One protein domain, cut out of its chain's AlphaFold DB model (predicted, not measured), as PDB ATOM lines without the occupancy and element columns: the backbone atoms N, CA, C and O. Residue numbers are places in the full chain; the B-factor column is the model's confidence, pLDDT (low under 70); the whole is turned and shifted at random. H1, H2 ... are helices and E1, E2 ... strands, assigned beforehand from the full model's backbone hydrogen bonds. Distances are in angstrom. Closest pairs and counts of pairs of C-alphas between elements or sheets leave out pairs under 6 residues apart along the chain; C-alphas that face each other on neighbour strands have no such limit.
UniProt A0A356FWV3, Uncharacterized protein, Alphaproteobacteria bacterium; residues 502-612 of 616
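What this domain is: This is residues 502 to 612 of the 616 residues of an uncharacterized protein of Alphaproteobacteria bacterium (UniProt A0A356FWV3). A pair of short parallel strands, E1 and E2, makes the core, with H1 packed by E2; the hairpin E3 and E4 lies on the E1 side, and the long helix H4 runs past the other side, with the short helices H2 and H3 between it and the core. Residues 567 to 572 stick out at one end and residues 604 to 612, the last part of H4 with H5, at the other. The printed part has 111 residues, with five named helices and four named strands in the order E1 H1 E2 H2 H3 E3 E4 H4 H5, in a mixed class of helices and strands. It is only just compact, close to loose, with a radius of gyration of the C-alphas of 15.8 A, and it is only just flat, spanning 55 by 36 by 20 A.

Where its parts are: Strand E1, residues 502 to 505, begins with C-alpha 502 at (73.349, 43.500, 269.399) and is 10.0 A long. Its neighbour E2 is residues 519 to 522, 9.6 A; between them comes H1, residues 508 to 514, 10.0 A. H2 is residues 529 to 533, 6.5 A, and H3 is residues 554 to 557, 5.5 A. E3 is residues 563 to 565, 6.8 A, and E4 is residues 574 to 576, 6.5 A. H4, residues 585 to 606, is 31.3 A long and starts with C-alpha 585 at (65.765, 49.089, 277.888). H5, residues 608 to 611, 5.0 A, ends with C-alpha 611 at (77.715, 27.530, 302.215).

How they stand to each other: E1 and E2 are parallel neighbours at 20 degrees, with N 503 and O 519 2.9 A apart, within hydrogen-bond range. E1, H1 and E2 form a strand-helix-strand unit, two parallel neighbour strands joined through a helix, with a right-handed crossover. The closest C-alphas of H1 and E2 are those of Ala 508 and Asp 522, 5.5 A. Those of E1 and E3 are Met 503 and Leu 563, 5.9 A. E3 and E4 are an antiparallel hairpin at 149 degrees, with N 564 and O 575 2.9 A apart. H3 is close to H4 but not clearly touching, Cys 557 and Cys 591 having C-alphas 6.0 A apart. H4 only just touches H2, with its residues 595 to 599 alone and 3 pairs of C-alphas within 8 A; the closest are Phe 530 and Trp 595, 7.3 A. H4 and H5 touch only at the corner, and only just, with 3 pairs; the closest C-alphas are Phe 604 and Leu 610, 5.8 A. H4 is apart from E1 and E2. In H1, H2 and H4 every O i to N i+4 pair is within hydrogen-bond range; H3 and H5 are too short for such a pair.

The domain as a whole: The C-alphas of Thr 571 and Asn 612 are the two farthest apart, 56.2 A. Without the stretches that stand free, 96 residues span 37 by 29 by 19 A. The link from H2 to H3 is long, 20 residues with no named element. The printed part has no cut. The mean pLDDT of the printed part is 90.7, and residue 612 is under 70.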
ATOM      1  N   LEU A 502      72.387  44.212 268.566       95.56
ATOM      2  CA  LEU A 502      73.349  43.500 269.399       95.56
ATOM      3  C   LEU A 502      74.249  42.606 268.547       95.56
ATOM      4  O   LEU A 502      73.780  41.967 267.594       95.56
ATOM      5  N   MET A 503      75.516  42.527 268.945       95.69
ATOM      6  CA  MET A 503      76.493  41.579 268.435       95.69
ATOM      7  C   MET A 503      77.399  41.073 269.566       95.69
ATOM      8  O   MET A 503      78.060  41.849 270.245       95.69
ATOM      9  N   ALA A 504      77.454  39.761 269.749       95.12
ATOM     10  CA  ALA A 504      78.361  39.055 270.638       95.12
ATOM     11  C   ALA A 504      79.553  38.520 269.838       95.12
ATOM     12  O   ALA A 504      79.364  37.841 268.822       95.12
ATOM     13  N   TRP A 505      80.777  38.856 270.259       94.00
ATOM     14  CA  TRP A 505      81.981  38.543 269.488       94.00
ATOM     15  C   TRP A 505      83.269  38.463 270.324       94.00
ATOM     16  O   TRP A 505      83.472  39.254 271.242       94.00
ATOM     17  N   ASP A 506      84.180  37.552 269.945       89.25
ATOM     18  CA  ASP A 506      85.406  37.225 270.705       89.25
ATOM     19  C   ASP A 506      86.549  38.245 270.510       89.25
ATOM     20  O   ASP A 506      87.468  38.318 271.314       89.25
ATOM     21  N   PHE A 507      86.520  39.038 269.439       88.56
ATOM     22  CA  PHE A 507      87.514  40.073 269.100       88.56
ATOM     23  C   PHE A 507      86.872  41.460 268.959       88.56
ATOM     24  O   PHE A 507      86.893  42.071 267.890       88.56
ATOM     25  N   ALA A 508      86.258  41.947 270.030       92.56
ATOM     26  CA  ALA A 508      85.281  43.025 269.955       92.56
ATOM     27  C   ALA A 508      85.834  44.417 269.566       92.56
ATOM     28  O   ALA A 508      85.071  45.245 269.078       92.56
ATOM     29  N   GLY A 509      87.139  44.679 269.723       95.38
ATOM     30  CA  GLY A 509      87.766  45.992 269.498       95.38
ATOM     31  C   GLY A 509      87.407  46.663 268.164       95.38
ATOM     32  O   GLY A 509      86.683  47.661 268.141       95.38
ATOM     33  N   GLN A 510      87.913  46.140 267.041       96.25
ATOM     34  CA  GLN A 510      87.725  46.769 265.725       96.25
ATOM     35  C   GLN A 510      86.252  46.823 265.293       96.25
ATOM     36  O   GLN A 510      85.829  47.781 264.643       96.25
ATOM     37  N   ILE A 511      85.454  45.834 265.693       95.88
ATOM     38  CA  ILE A 511      84.014  45.784 265.417       95.88
ATOM     39  C   ILE A 511      83.284  46.882 266.191       95.88
ATOM     40  O   ILE A 511      82.546  47.661 265.591       95.88
ATOM     41  N   ALA A 512      83.548  47.026 267.489       96.81
ATOM     42  CA  ALA A 512      82.958  48.077 268.315       96.81
ATOM     43  C   ALA A 512      83.345  49.481 267.831       96.81
ATOM     44  O   ALA A 512      82.555  50.423 267.930       96.81
ATOM     45  N   TRP A 513      84.548  49.635 267.274       97.12
ATOM     46  CA  TRP A 513      84.941  50.866 266.598       97.12
ATOM     47  C   TRP A 513      84.208  51.078 265.269       97.12
ATOM     48  O   TRP A 513      83.843  52.205 264.944       97.12
ATOM     49  N   THR A 514      83.989  50.030 264.484       97.12
ATOM     50  CA  THR A 514      83.312  50.149 263.186       97.12
ATOM     51  C   THR A 514      81.834  50.492 263.358       97.12
ATOM     52  O   THR A 514      81.318  51.340 262.638       97.12
ATOM     53  N   PHE A 515      81.179  49.908 264.364       97.19
ATOM     54  CA  PHE A 515      79.751  50.065 264.628       97.19
ATOM     55  C   PHE A 515      79.497  50.834 265.937       97.19
ATOM     56  O   PHE A 515      79.198  50.228 266.972       97.19
ATOM     57  N   PRO A 516      79.611  52.178 265.938       95.94
ATOM     58  CA  PRO A 516      79.547  52.987 267.161       95.94
ATOM     59  C   PRO A 516      78.217  52.881 267.924       95.94
ATOM     60  O   PRO A 516      78.207  53.066 269.139       95.94
ATOM     61  N   TYR A 517      77.122  52.546 267.237       95.56
ATOM     62  CA  TYR A 517      75.770  52.495 267.808       95.56
ATOM     63  C   TYR A 517      75.219  51.076 268.002       95.56
ATOM     64  O   TYR A 517      74.088  50.912 268.446       95.56
ATOM     65  N   VAL A 518      76.011  50.048 267.688       96.50
ATOM     66  CA  VAL A 518      75.668  48.652 267.983       96.50
ATOM     67  C   VAL A 518      76.165  48.322 269.390       96.50
ATOM     68  O   VAL A 518      77.276  48.716 269.772       96.50
ATOM     69  N   TYR A 519      75.341  47.614 270.160       97.38
ATOM     70  CA  TYR A 519      75.725  47.052 271.449       97.38
ATOM     71  C   TYR A 519      76.592  45.817 271.227       97.38
ATOM     72  O   TYR A 519      76.202  44.900 270.501       97.38
ATOM     73  N   ILE A 520      77.772  45.794 271.843       97.06
ATOM     74  CA  ILE A 520      78.743  44.720 271.647       97.06
ATOM     75  C   ILE A 520      78.929  43.949 272.949       97.06
ATOM     76  O   ILE A 520      79.410  44.520 273.929       97.06
ATOM     77  N   LEU A 521      78.589  42.661 272.951       96.62
ATOM     78  CA  LEU A 521      78.947  41.744 274.033       96.62
ATOM     79  C   LEU A 521      80.327  41.161 273.726       96.62
ATOM     80  O   LEU A 521      80.505  40.417 272.760       96.62
ATOM     81  N   ASP A 522      81.323  41.539 274.520       96.12
ATOM     82  CA  ASP A 522      82.690  41.066 274.343       96.12
ATOM     83  C   ASP A 522      82.848  39.678 274.966       96.12
ATOM     84  O   ASP A 522      83.084  39.529 276.166       96.12
ATOM     85  N   THR A 523      82.731  38.643 274.137       94.25
ATOM     86  CA  THR A 523      82.741  37.250 274.598       94.25
ATOM     87  C   THR A 523      84.122  36.784 275.064       94.25
ATOM     88  O   THR A 523      84.242  35.725 275.679       94.25
ATOM     89  N   SER A 524      85.160  37.608 274.865       91.88
ATOM     90  CA  SER A 524      86.475  37.421 275.484       91.88
ATOM     91  C   SER A 524      86.507  37.754 276.981       91.88
ATOM     92  O   SER A 524      87.407  37.311 277.699       91.88
ATOM     93  N   GLY A 525      85.538  38.545 277.454       92.75
ATOM     94  CA  GLY A 525      85.462  39.046 278.821       92.75
ATOM     95  C   GLY A 525      86.297  40.293 279.104       92.75
ATOM     96  O   GLY A 525      86.265  40.785 280.225       92.75
ATOM     97  N   GLN A 526      87.031  40.851 278.137       92.44
ATOM     98  CA  GLN A 526      87.833  42.055 278.398       92.44
ATOM     99  C   GLN A 526      86.961  43.297 278.641       92.44
ATOM    100  O   GLN A 526      87.358  44.183 279.395       92.44
ATOM    101  N   ASN A 527      85.766  43.343 278.044       95.69
ATOM    102  CA  ASN A 527      84.796  44.434 278.169       95.69
ATOM    103  C   ASN A 527      83.391  43.950 278.561       95.69
ATOM    104  O   ASN A 527      82.400  44.600 278.238       95.69
ATOM    105  N   ASP A 528      83.294  42.807 279.235       95.50
ATOM    106  CA  ASP A 528      82.022  42.245 279.689       95.50
ATOM    107  C   ASP A 528      82.207  41.595 281.063       95.50
ATOM    108  O   ASP A 528      83.033  40.696 281.230       95.50
ATOM    109  N   LEU A 529      81.458  42.077 282.057       93.25
ATOM    110  CA  LEU A 529      81.608  41.685 283.460       93.25
ATOM    111  C   LEU A 529      81.351  40.191 283.693       93.25
ATOM    112  O   LEU A 529      81.992  39.570 284.546       93.25
ATOM    113  N   PHE A 530      80.389  39.614 282.978       92.75
ATOM    114  CA  PHE A 530      79.971  38.236 283.202       92.75
ATOM    115  C   PHE A 530      80.903  37.274 282.484       92.75
ATOM    116  O   PHE A 530      81.363  36.303 283.090       92.75
ATOM    117  N   ALA A 531      81.265  37.585 281.239       93.06
ATOM    118  CA  ALA A 531      82.270  36.819 280.519       93.06
ATOM    119  C   ALA A 531      83.636  36.876 281.231       93.06
ATOM    120  O   ALA A 531      84.294  35.843 281.347       93.06
ATOM    121  N   SER A 532      84.043  38.013 281.816       92.06
ATOM    122  CA  SER A 532      85.325  38.117 282.540       92.06
ATOM    123  C   SER A 532      85.407  37.204 283.773       92.06
ATOM    124  O   SER A 532      86.496  36.771 284.156       92.06
ATOM    125  N   LYS A 533      84.264  36.916 284.411       90.00
ATOM    126  CA  LYS A 533      84.153  36.097 285.632       90.00
ATOM    127  C   LYS A 533      83.812  34.634 285.356       90.00
ATOM    128  O   LYS A 533      83.837  33.813 286.282       90.00
ATOM    129  N   ALA A 534      83.475  34.302 284.115       90.00
ATOM    130  CA  ALA A 534      83.102  32.953 283.739       90.00
ATOM    131  C   ALA A 534      84.292  31.988 283.820       90.00
ATOM    132  O   ALA A 534      85.458  32.393 283.823       90.00
ATOM    133  N   ASP A 535      84.018  30.690 283.915       89.06
ATOM    134  CA  ASP A 535      85.082  29.691 283.930       89.06
ATOM    135  C   ASP A 535      85.801  29.606 282.582       89.06
ATOM    136  O   ASP A 535      85.308  30.054 281.544       89.06
ATOM    137  N   PHE A 536      87.011  29.052 282.600       89.19
ATOM    138  CA  PHE A 536      87.760  28.864 281.368       89.19
ATOM    139  C   PHE A 536      87.126  27.777 280.493       89.19
ATOM    140  O   PHE A 536      86.724  26.729 280.997       89.19
ATOM    141  N   LYS A 537      87.109  28.005 279.172       88.00
ATOM    142  CA  LYS A 537      86.713  27.054 278.121       88.00
ATOM    143  C   LYS A 537      87.476  25.734 278.262       88.00
ATOM    144  O   LYS A 537      86.919  24.671 278.011       88.00
ATOM    145  N   TYR A 538      88.741  25.802 278.685       85.94
ATOM    146  CA  TYR A 538      89.610  24.644 278.863       85.94
ATOM    147  C   TYR A 538      90.327  24.713 280.212       85.94
ATOM    148  O   TYR A 538      90.975  25.709 280.524       85.94
ATOM    149  N   ALA A 539      90.268  23.635 280.996       82.19
ATOM    150  CA  ALA A 539      90.950  23.569 282.290       82.19
ATOM    151  C   ALA A 539      92.485  23.503 282.153       82.19
ATOM    152  O   ALA A 539      93.208  24.052 282.977       82.19
ATOM    153  N   SER A 540      92.985  22.840 281.104       79.75
ATOM    154  CA  SER A 540      94.415  22.554 280.904       79.75
ATOM    155  C   SER A 540      95.089  23.403 279.824       79.75
ATOM    156  O   SER A 540      96.300  23.294 279.625       79.75
ATOM    157  N   ARG A 541      94.331  24.243 279.109       83.00
ATOM    158  CA  ARG A 541      94.846  25.092 278.031       83.00
ATOM    159  C   ARG A 541      94.484  26.544 278.284       83.00
ATOM    160  O   ARG A 541      93.315  26.891 278.406       83.00
ATOM    161  N   ARG A 542      95.506  27.387 278.288       84.44
ATOM    162  CA  ARG A 542      95.410  28.830 278.434       84.44
ATOM    163  C   ARG A 542      95.452  29.453 277.037       84.44
ATOM    164  O   ARG A 542      96.450  29.332 276.346       84.44
ATOM    165  N   LEU A 543      94.355  30.021 276.550       89.06
ATOM    166  CA  LEU A 543      94.317  30.766 275.287       89.06
ATOM    167  C   LEU A 543      94.237  32.260 275.599       89.06
ATOM    168  O   LEU A 543      93.140  32.809 275.635       89.06
ATOM    169  N   LEU A 544      95.383  32.886 275.872       88.38
ATOM    170  CA  LEU A 544      95.489  34.235 276.427       88.38
ATOM    171  C   LEU A 544      94.531  35.208 275.718       88.38
ATOM    172  O   LEU A 544      94.655  35.464 274.522       88.38
ATOM    173  N   GLY A 545      93.555  35.719 276.472       84.31
ATOM    174  CA  GLY A 545      92.557  36.679 275.989       84.31
ATOM    175  C   GLY A 545      91.292  36.090 275.399       84.31
ATOM    176  O   GLY A 545      90.403  36.855 275.081       84.31
ATOM    177  N   HIS A 546      91.175  34.769 275.286       87.44
ATOM    178  CA  HIS A 546      89.986  34.071 274.780       87.44
ATOM    179  C   HIS A 546      89.669  32.821 275.613       87.44
ATOM    180  O   HIS A 546      89.073  31.855 275.131       87.44
ATOM    181  N   GLU A 547      90.112  32.824 276.870       87.25
ATOM    182  CA  GLU A 547      90.033  31.678 277.774       87.25
ATOM    183  C   GLU A 547      88.640  31.495 278.342       87.25
ATOM    184  O   GLU A 547      88.295  30.380 278.695       87.25
ATOM    185  N   ARG A 548      87.859  32.566 278.471       89.69
ATOM    186  CA  ARG A 548      86.598  32.576 279.211       89.69
ATOM    187  C   ARG A 548      85.462  31.991 278.383       89.69
ATOM    188  O   ARG A 548      85.309  32.325 277.212       89.69
ATOM    189  N   ASN A 549      84.671  31.106 278.979       89.31
ATOM    190  CA  ASN A 549      83.478  30.569 278.344       89.31
ATOM    191  C   ASN A 549      82.287  31.463 278.675       89.31
ATOM    192  O   ASN A 549      81.894  31.535 279.836       89.31
ATOM    193  N   VAL A 550      81.703  32.126 277.681       90.56
ATOM    194  CA  VAL A 550      80.482  32.900 277.917       90.56
ATOM    195  C   VAL A 550      79.402  31.968 278.464       90.56
ATOM    196  O   VAL A 550      79.197  30.893 277.892       90.56
ATOM    197  N   PRO A 551      78.723  32.334 279.565       89.56
ATOM    198  CA  PRO A 551      77.677  31.494 280.118       89.56
ATOM    199  C   PRO A 551      76.603  31.161 279.065       89.56
ATOM    200  O   PRO A 551      76.157  32.063 278.347       89.56
ATOM    201  N   PRO A 552      76.168  29.891 278.951       91.88
ATOM    202  CA  PRO A 552      75.105  29.513 278.024       91.88
ATOM    203  C   PRO A 552      73.842  30.354 278.240       91.88
ATOM    204  O   PRO A 552      73.421  30.553 279.377       91.88
ATOM    205  N   GLY A 553      73.246  30.858 277.157       93.19
ATOM    206  CA  GLY A 553      72.062  31.719 277.211       93.19
ATOM    207  C   GLY A 553      72.334  33.194 277.534       93.19
ATOM    208  O   GLY A 553      71.393  33.985 277.528       93.19
ATOM    209  N   TYR A 554      73.585  33.603 277.800       94.38
ATOM    210  CA  TYR A 554      73.907  35.005 278.108       94.38
ATOM    211  C   TYR A 554      73.562  35.937 276.952       94.38
ATOM    212  O   TYR A 554      72.736  36.830 277.113       94.38
ATOM    213  N   ALA A 555      74.129  35.683 275.770       93.75
ATOM    214  CA  ALA A 555      73.826  36.466 274.574       93.75
ATOM    215  C   ALA A 555      72.357  36.316 274.141       93.75
ATOM    216  O   ALA A 555      71.741  37.291 273.713       93.75
ATOM    217  N   ASP A 556      71.779  35.122 274.306       94.50
ATOM    218  CA  ASP A 556      70.389  34.835 273.929       94.50
ATOM    219  C   ASP A 556      69.384  35.624 274.778       94.50
ATOM    220  O   ASP A 556      68.345  36.033 274.265       94.50
ATOM    221  N   CYS A 557      69.713  35.925 276.042       95.75
ATOM    222  CA  CYS A 557      68.899  36.801 276.891       95.75
ATOM    223  C   CYS A 557      68.678  38.174 276.237       95.75
ATOM    224  O   CYS A 557      67.585  38.729 276.291       95.75
ATOM    225  N   PHE A 558      69.694  38.694 275.545       95.00
ATOM    226  CA  PHE A 558      69.625  39.963 274.819       95.00
ATOM    227  C   PHE A 558      69.087  39.810 273.382       95.00
ATOM    228  O   PHE A 558      69.252  40.708 272.559       95.00
ATOM    229  N   GLY A 559      68.461  38.678 273.050       90.81
ATOM    230  CA  GLY A 559      67.909  38.406 271.720       90.81
ATOM    231  C   GLY A 559      68.932  37.877 270.713       90.81
ATOM    232  O   GLY A 559      68.609  37.744 269.534       90.81
ATOM    233  N   GLY A 560      70.151  37.554 271.157       91.06
ATOM    234  CA  GLY A 560      71.201  36.992 270.312       91.06
ATOM    235  C   GLY A 560      71.759  37.967 269.269       91.06
ATOM    236  O   GLY A 560      71.517  39.175 269.284       91.06
ATOM    237  N   ASN A 561      72.563  37.435 268.345       91.00
ATOM    238  CA  ASN A 561      73.197  38.240 267.301       91.00
ATOM    239  C   ASN A 561      72.178  38.696 266.257       91.00
ATOM    240  O   ASN A 561      71.681  37.909 265.458       91.00
ATOM    241  N   THR A 562      71.948  40.004 266.208       92.44
ATOM    242  CA  THR A 562      71.089  40.653 265.198       92.44
ATOM    243  C   THR A 562      71.876  41.171 263.993       92.44
ATOM    244  O   THR A 562      71.302  41.661 263.017       92.44
ATOM    245  N   LEU A 563      73.203  41.077 264.080       92.31
ATOM    246  CA  LEU A 563      74.160  41.483 263.070       92.31
ATOM    247  C   LEU A 563      75.207  40.377 262.929       92.31
ATOM    248  O   LEU A 563      75.858  39.998 263.903       92.31
ATOM    249  N   LEU A 564      75.336  39.844 261.717       92.19
ATOM    250  CA  LEU A 564      76.290  38.800 261.373       92.19
ATOM    251  C   LEU A 564      77.284  39.335 260.353       92.19
ATOM    252  O   LEU A 564      76.910  39.965 259.365       92.19
ATOM    253  N   ILE A 565      78.555  39.044 260.598       90.88
ATOM    254  CA  ILE A 565      79.670  39.368 259.716       90.88
ATOM    255  C   ILE A 565      80.461  38.086 259.524       90.88
ATOM    256  O   ILE A 565      80.701  37.359 260.490       90.88
ATOM    257  N   THR A 566      80.885  37.830 258.294       91.12
ATOM    258  CA  THR A 566      81.825  36.750 258.006       91.12
ATOM    259  C   THR A 566      83.230  37.345 258.034       91.12
ATOM    260  O   THR A 566      83.576  38.158 257.184       91.12
ATOM    261  N   PRO A 567      84.058  37.045 259.045       88.56
ATOM    262  CA  PRO A 567      85.348  37.700 259.163       88.56
ATOM    263  C   PRO A 567      86.378  37.048 258.235       88.56
ATOM    264  O   PRO A 567      86.398  35.831 258.065       88.56
ATOM    265  N   PHE A 568      87.314  37.855 257.729       90.75
ATOM    266  CA  PHE A 568      88.478  37.425 256.939       90.75
ATOM    267  C   PHE A 568      88.180  36.841 255.547       90.75
ATOM    268  O   PHE A 568      89.056  36.205 254.959       90.75
ATOM    269  N   ASP A 569      86.990  37.068 254.999       88.94
ATOM    270  CA  ASP A 569      86.612  36.725 253.621       88.94
ATOM    271  C   ASP A 569      86.891  37.853 252.602       88.94
ATOM    272  O   ASP A 569      86.768  37.642 251.399       88.94
ATOM    273  N   ASN A 570      87.337  39.027 253.072       88.56
ATOM    274  CA  ASN A 570      87.499  40.264 252.295       88.56
ATOM    275  C   ASN A 570      86.206  40.773 251.636       88.56
ATOM    276  O   ASN A 570      86.282  41.555 250.687       88.56
ATOM    277  N   THR A 571      85.043  40.349 252.129       89.38
ATOM    278  CA  THR A 571      83.755  40.910 251.728       89.38
ATOM    279  C   THR A 571      83.184  41.699 252.904       89.38
ATOM    280  O   THR A 571      83.023  41.138 253.987       89.38
ATOM    281  N   PRO A 572      82.910  43.006 252.755       88.56
ATOM    282  CA  PRO A 572      82.306  43.819 253.809       88.56
ATOM    283  C   PRO A 572      80.797  43.542 253.939       88.56
ATOM    284  O   PRO A 572      79.982  44.460 254.037       88.56
ATOM    285  N   ASP A 573      80.417  42.264 253.930       88.12
ATOM    286  CA  ASP A 573      79.034  41.815 253.930       88.12
ATOM    287  C   ASP A 573      78.497  41.778 255.363       88.12
ATOM    288  O   ASP A 573      78.811  40.894 256.167       88.12
ATOM    289  N   VAL A 574      77.639  42.746 255.677       91.12
ATOM    290  CA  VAL A 574      76.883  42.785 256.930       91.12
ATOM    291  C   VAL A 574      75.505  42.187 256.685       91.12
ATOM    292  O   VAL A 574      74.691  42.747 255.950       91.12
ATOM    293  N   ARG A 575      75.218  41.049 257.322       93.00
ATOM    294  CA  ARG A 575      73.900  40.409 257.263       93.00
ATOM    295  C   ARG A 575      73.091  40.770 258.496       93.00
ATOM    296  O   ARG A 575      73.536  40.593 259.630       93.00
ATOM    297  N   TYR A 576      71.876  41.242 258.261       90.88
ATOM    298  CA  TYR A 576      70.931  41.562 259.319       90.88
ATOM    299  C   TYR A 576      70.072  40.349 259.613       90.88
ATOM    300  O   TYR A 576      69.452  39.785 258.712       90.88
ATOM    301  N   VAL A 577      70.017  39.978 260.885       91.75
ATOM    302  CA  VAL A 577      69.143  38.910 261.358       91.75
ATOM    303  C   VAL A 577      68.006  39.557 262.145       91.75
ATOM    304  O   VAL A 577      68.265  40.447 262.967       91.75
ATOM    305  N   PRO A 578      66.742  39.186 261.881       86.62
ATOM    306  CA  PRO A 578      65.630  39.599 262.722       86.62
ATOM    307  C   PRO A 578      65.894  39.170 264.165       86.62
ATOM    308  O   PRO A 578      66.221  38.013 264.421       86.62
ATOM    309  N   ALA A 579      65.766  40.107 265.103       85.50
ATOM    310  CA  ALA A 579      65.799  39.754 266.513       85.50
ATOM    311  C   ALA A 579      64.522  38.961 266.848       85.50
ATOM    312  O   ALA A 579      63.450  39.344 266.372       85.50
ATOM    313  N   PRO A 580      64.596  37.907 267.678       86.00
ATOM    314  CA  PRO A 580      63.407  37.194 268.141       86.00
ATOM    315  C   PRO A 580      62.479  38.107 268.959       86.00
ATOM    316  O   PRO A 580      61.272  37.890 268.998       86.00
ATOM    317  N   PHE A 581      63.034  39.148 269.586       88.62
ATOM    318  CA  PHE A 581      62.312  40.200 270.296       88.62
ATOM    319  C   PHE A 581      63.106  41.519 270.257       88.62
ATOM    320  O   PHE A 581      64.328  41.498 270.084       88.62
ATOM    321  N   PRO A 582      62.447  42.682 270.406       88.75
ATOM    322  CA  PRO A 582      63.133  43.970 270.424       88.75
ATOM    323  C   PRO A 582      64.018  44.121 271.668       88.75
ATOM    324  O   PRO A 582      63.585  43.863 272.793       88.75
ATOM    325  N   LEU A 583      65.241  44.625 271.481       95.19
ATOM    326  CA  LEU A 583      66.178  44.922 272.566       95.19
ATOM    327  C   LEU A 583      65.796  46.232 273.282       95.19
ATOM    328  O   LEU A 583      66.410  47.282 273.103       95.19
ATOM    329  N   THR A 584      64.712  46.198 274.052       95.69
ATOM    330  CA  THR A 584      64.238  47.355 274.829       95.69
ATOM    331  C   THR A 584      65.110  47.610 276.063       95.69
ATOM    332  O   THR A 584      65.892  46.749 276.469       95.69
ATOM    333  N   ASP A 585      64.964  48.777 276.700       96.44
ATOM    334  CA  ASP A 585      65.765  49.089 277.888       96.44
ATOM    335  C   ASP A 585      65.433  48.154 279.052       96.44
ATOM    336  O   ASP A 585      66.324  47.689 279.758       96.44
ATOM    337  N   GLY A 586      64.152  47.795 279.183       97.19
ATOM    338  CA  GLY A 586      63.694  46.807 280.153       97.19
ATOM    339  C   GLY A 586      64.294  45.418 279.919       97.19
ATOM    340  O   GLY A 586      64.628  44.745 280.889       97.19
ATOM    341  N   VAL A 587      64.487  45.011 278.657       96.44
ATOM    342  CA  VAL A 587      65.154  43.743 278.315       96.44
ATOM    343  C   VAL A 587      66.621  43.778 278.736       96.44
ATOM    344  O   VAL A 587      67.061  42.867 279.431       96.44
ATOM    345  N   ILE A 588      67.361  44.838 278.387       96.94
ATOM    346  CA  ILE A 588      68.784  44.962 278.751       96.94
ATOM    347  C   ILE A 588      68.946  44.935 280.275       96.94
ATOM    348  O   ILE A 588      69.638  44.065 280.803       96.94
ATOM    349  N   THR A 589      68.250  45.819 280.996       97.31
ATOM    350  CA  THR A 589      68.338  45.890 282.462       97.31
ATOM    351  C   THR A 589      67.833  44.608 283.134       97.31
ATOM    352  O   THR A 589      68.369  44.193 284.161       97.31
ATOM    353  N   GLY A 590      66.800  43.967 282.580       97.50
ATOM    354  CA  GLY A 590      66.285  42.687 283.065       97.50
ATOM    355  C   GLY A 590      67.319  41.569 282.948       97.50
ATOM    356  O   GLY A 590      67.563  40.856 283.922       97.50
ATOM    357  N   CYS A 591      67.980  41.465 281.793       96.69
ATOM    358  CA  CYS A 591      69.053  40.504 281.566       96.69
ATOM    359  C   CYS A 591      70.271  40.774 282.449       96.69
ATOM    360  O   CYS A 591      70.759  39.846 283.088       96.69
ATOM    361  N   GLU A 592      70.732  42.020 282.574       95.81
ATOM    362  CA  GLU A 592      71.851  42.343 283.470       95.81
ATOM    363  C   GLU A 592      71.545  41.955 284.922       95.81
ATOM    364  O   GLU A 592      72.350  41.279 285.566       95.81
ATOM    365  N   LYS A 593      70.346  42.273 285.430       96.38
ATOM    366  CA  LYS A 593      69.913  41.859 286.777       96.38
ATOM    367  C   LYS A 593      69.857  40.339 286.935       96.38
ATOM    368  O   LYS A 593      70.304  39.822 287.963       96.38
ATOM    369  N   LEU A 594      69.323  39.629 285.939       96.38
ATOM    370  CA  LEU A 594      69.283  38.166 285.926       96.38
ATOM    371  C   LEU A 594      70.698  37.587 286.043       96.38
ATOM    372  O   LEU A 594      70.945  36.727 286.889       96.38
ATOM    373  N   TRP A 595      71.638  38.084 285.241       95.19
ATOM    374  CA  TRP A 595      73.013  37.591 285.222       95.19
ATOM    375  C   TRP A 595      73.812  37.980 286.467       95.19
ATOM    376  O   TRP A 595      74.600  37.172 286.958       95.19
ATOM    377  N   HIS A 596      73.535  39.136 287.073       93.56
ATOM    378  CA  HIS A 596      74.040  39.477 288.407       93.56
ATOM    379  C   HIS A 596      73.571  38.489 289.468       93.56
ATOM    380  O   HIS A 596      74.374  38.023 290.281       93.56
ATOM    381  N   TYR A 597      72.285  38.133 289.456       94.06
ATOM    382  CA  TYR A 597      71.740  37.140 290.377       94.06
ATOM    383  C   TYR A 597      72.378  35.761 290.162       94.06
ATOM    384  O   TYR A 597      72.824  35.129 291.123       94.06
ATOM    385  N   GLN A 598      72.503  35.317 288.907       92.19
ATOM    386  CA  GLN A 598      73.149  34.044 288.580       92.19
ATOM    387  C   GLN A 598      74.633  34.023 288.967       92.19
ATOM    388  O   GLN A 598      75.106  33.028 289.518       92.19
ATOM    389  N   GLY A 599      75.358  35.123 288.747       87.81
ATOM    390  CA  GLY A 599      76.753  35.276 289.156       87.81
ATOM    391  C   GLY A 599      76.929  35.145 290.668       87.81
ATOM    392  O   GLY A 599      77.759  34.354 291.119       87.81
ATOM    393  N   LYS A 600      76.087  35.835 291.453       88.62
ATOM    394  CA  LYS A 600      76.063  35.719 292.923       88.62
ATOM    395  C   LYS A 600      75.741  34.298 293.382       88.62
ATOM    396  O   LYS A 600      76.393  33.782 294.285       88.62
ATOM    397  N   LEU A 601      74.781  33.629 292.740       88.00
ATOM    398  CA  LEU A 601      74.435  32.241 293.055       88.00
ATOM    399  C   LEU A 601      75.591  31.278 292.734       88.00
ATOM    400  O   LEU A 601      75.856  30.348 293.498       88.00
ATOM    401  N   ALA A 602      76.295  31.488 291.620       84.38
ATOM    402  CA  ALA A 602      77.460  30.692 291.239       84.38
ATOM    403  C   ALA A 602      78.650  30.917 292.186       84.38
ATOM    404  O   ALA A 602      79.383  29.975 292.486       84.38
ATOM    405  N   GLU A 603      78.849  32.140 292.676       83.81
ATOM    406  CA  GLU A 603      79.849  32.461 293.700       83.81
ATOM    407  C   GLU A 603      79.503  31.824 295.053       83.81
ATOM    408  O   GLU A 603      80.344  31.138 295.633       83.81
ATOM    409  N   PHE A 604      78.245  31.936 295.494       83.19
ATOM    410  CA  PHE A 604      77.736  31.264 296.696       83.19
ATOM    411  C   PHE A 604      77.930  29.746 296.618       83.19
ATOM    412  O   PHE A 604      78.383  29.111 297.568       83.19
ATOM    413  N   LYS A 605      77.665  29.147 295.449       84.75
ATOM    414  CA  LYS A 605      77.988  27.741 295.211       84.75
ATOM    415  C   LYS A 605      79.504  27.525 295.265       84.75
ATOM    416  O   LYS A 605      79.944  26.604 295.931       84.75
ATOM    417  N   ARG A 606      80.360  28.308 294.622       81.38
ATOM    418  CA  ARG A 606      81.806  28.002 294.613       81.38
ATOM    419  C   ARG A 606      82.501  28.184 295.962       81.38
ATOM    420  O   ARG A 606      83.505  27.517 296.185       81.38
ATOM    421  N   ASN A 607      81.982  29.025 296.851       78.25
ATOM    422  CA  ASN A 607      82.632  29.326 298.120       78.25
ATOM    423  C   ASN A 607      82.098  28.440 299.271       78.25
ATOM    424  O   ASN A 607      81.010  28.707 299.788       78.25
ATOM    425  N   PRO A 608      82.835  27.398 299.712       76.75
ATOM    426  CA  PRO A 608      82.395  26.527 300.805       76.75
ATOM    427  C   PRO A 608      82.197  27.281 302.128       76.75
ATOM    428  O   PRO A 608      81.327  26.890 302.902       76.75
ATOM    429  N   VAL A 609      82.916  28.392 302.341       75.50
ATOM    430  CA  VAL A 609      82.761  29.269 303.518       75.50
ATOM    431  C   VAL A 609      81.386  29.940 303.522       75.50
ATOM    432  O   VAL A 609      80.739  30.024 304.561       75.50
ATOM    433  N   LEU A 610      80.882  30.356 302.352       72.50
ATOM    434  CA  LEU A 610      79.536  30.934 302.242       72.50
ATOM    435  C   LEU A 610      78.434  29.883 302.421       72.50
ATOM    436  O   LEU A 610      77.351  30.213 302.898       72.50
ATOM    437  N   ARG A 611      78.693  28.618 302.060       70.31
ATOM    438  CA  ARG A 611      77.715  27.530 302.215       70.31
ATOM    439  C   ARG A 611      77.546  27.069 303.662       70.31
ATOM    440  O   ARG A 611      76.479  26.563 303.995       70.31
ATOM    441  N   ASN A 612      78.582  27.176 304.494       68.50
ATOM    442  CA  ASN A 612      78.530  26.737 305.885       68.50
ATOM    443  C   ASN A 612      79.283  27.714 306.806       68.50
ATOM    444  O   ASN A 612      80.415  27.429 307.197       68.50
TER     445      ASN A 612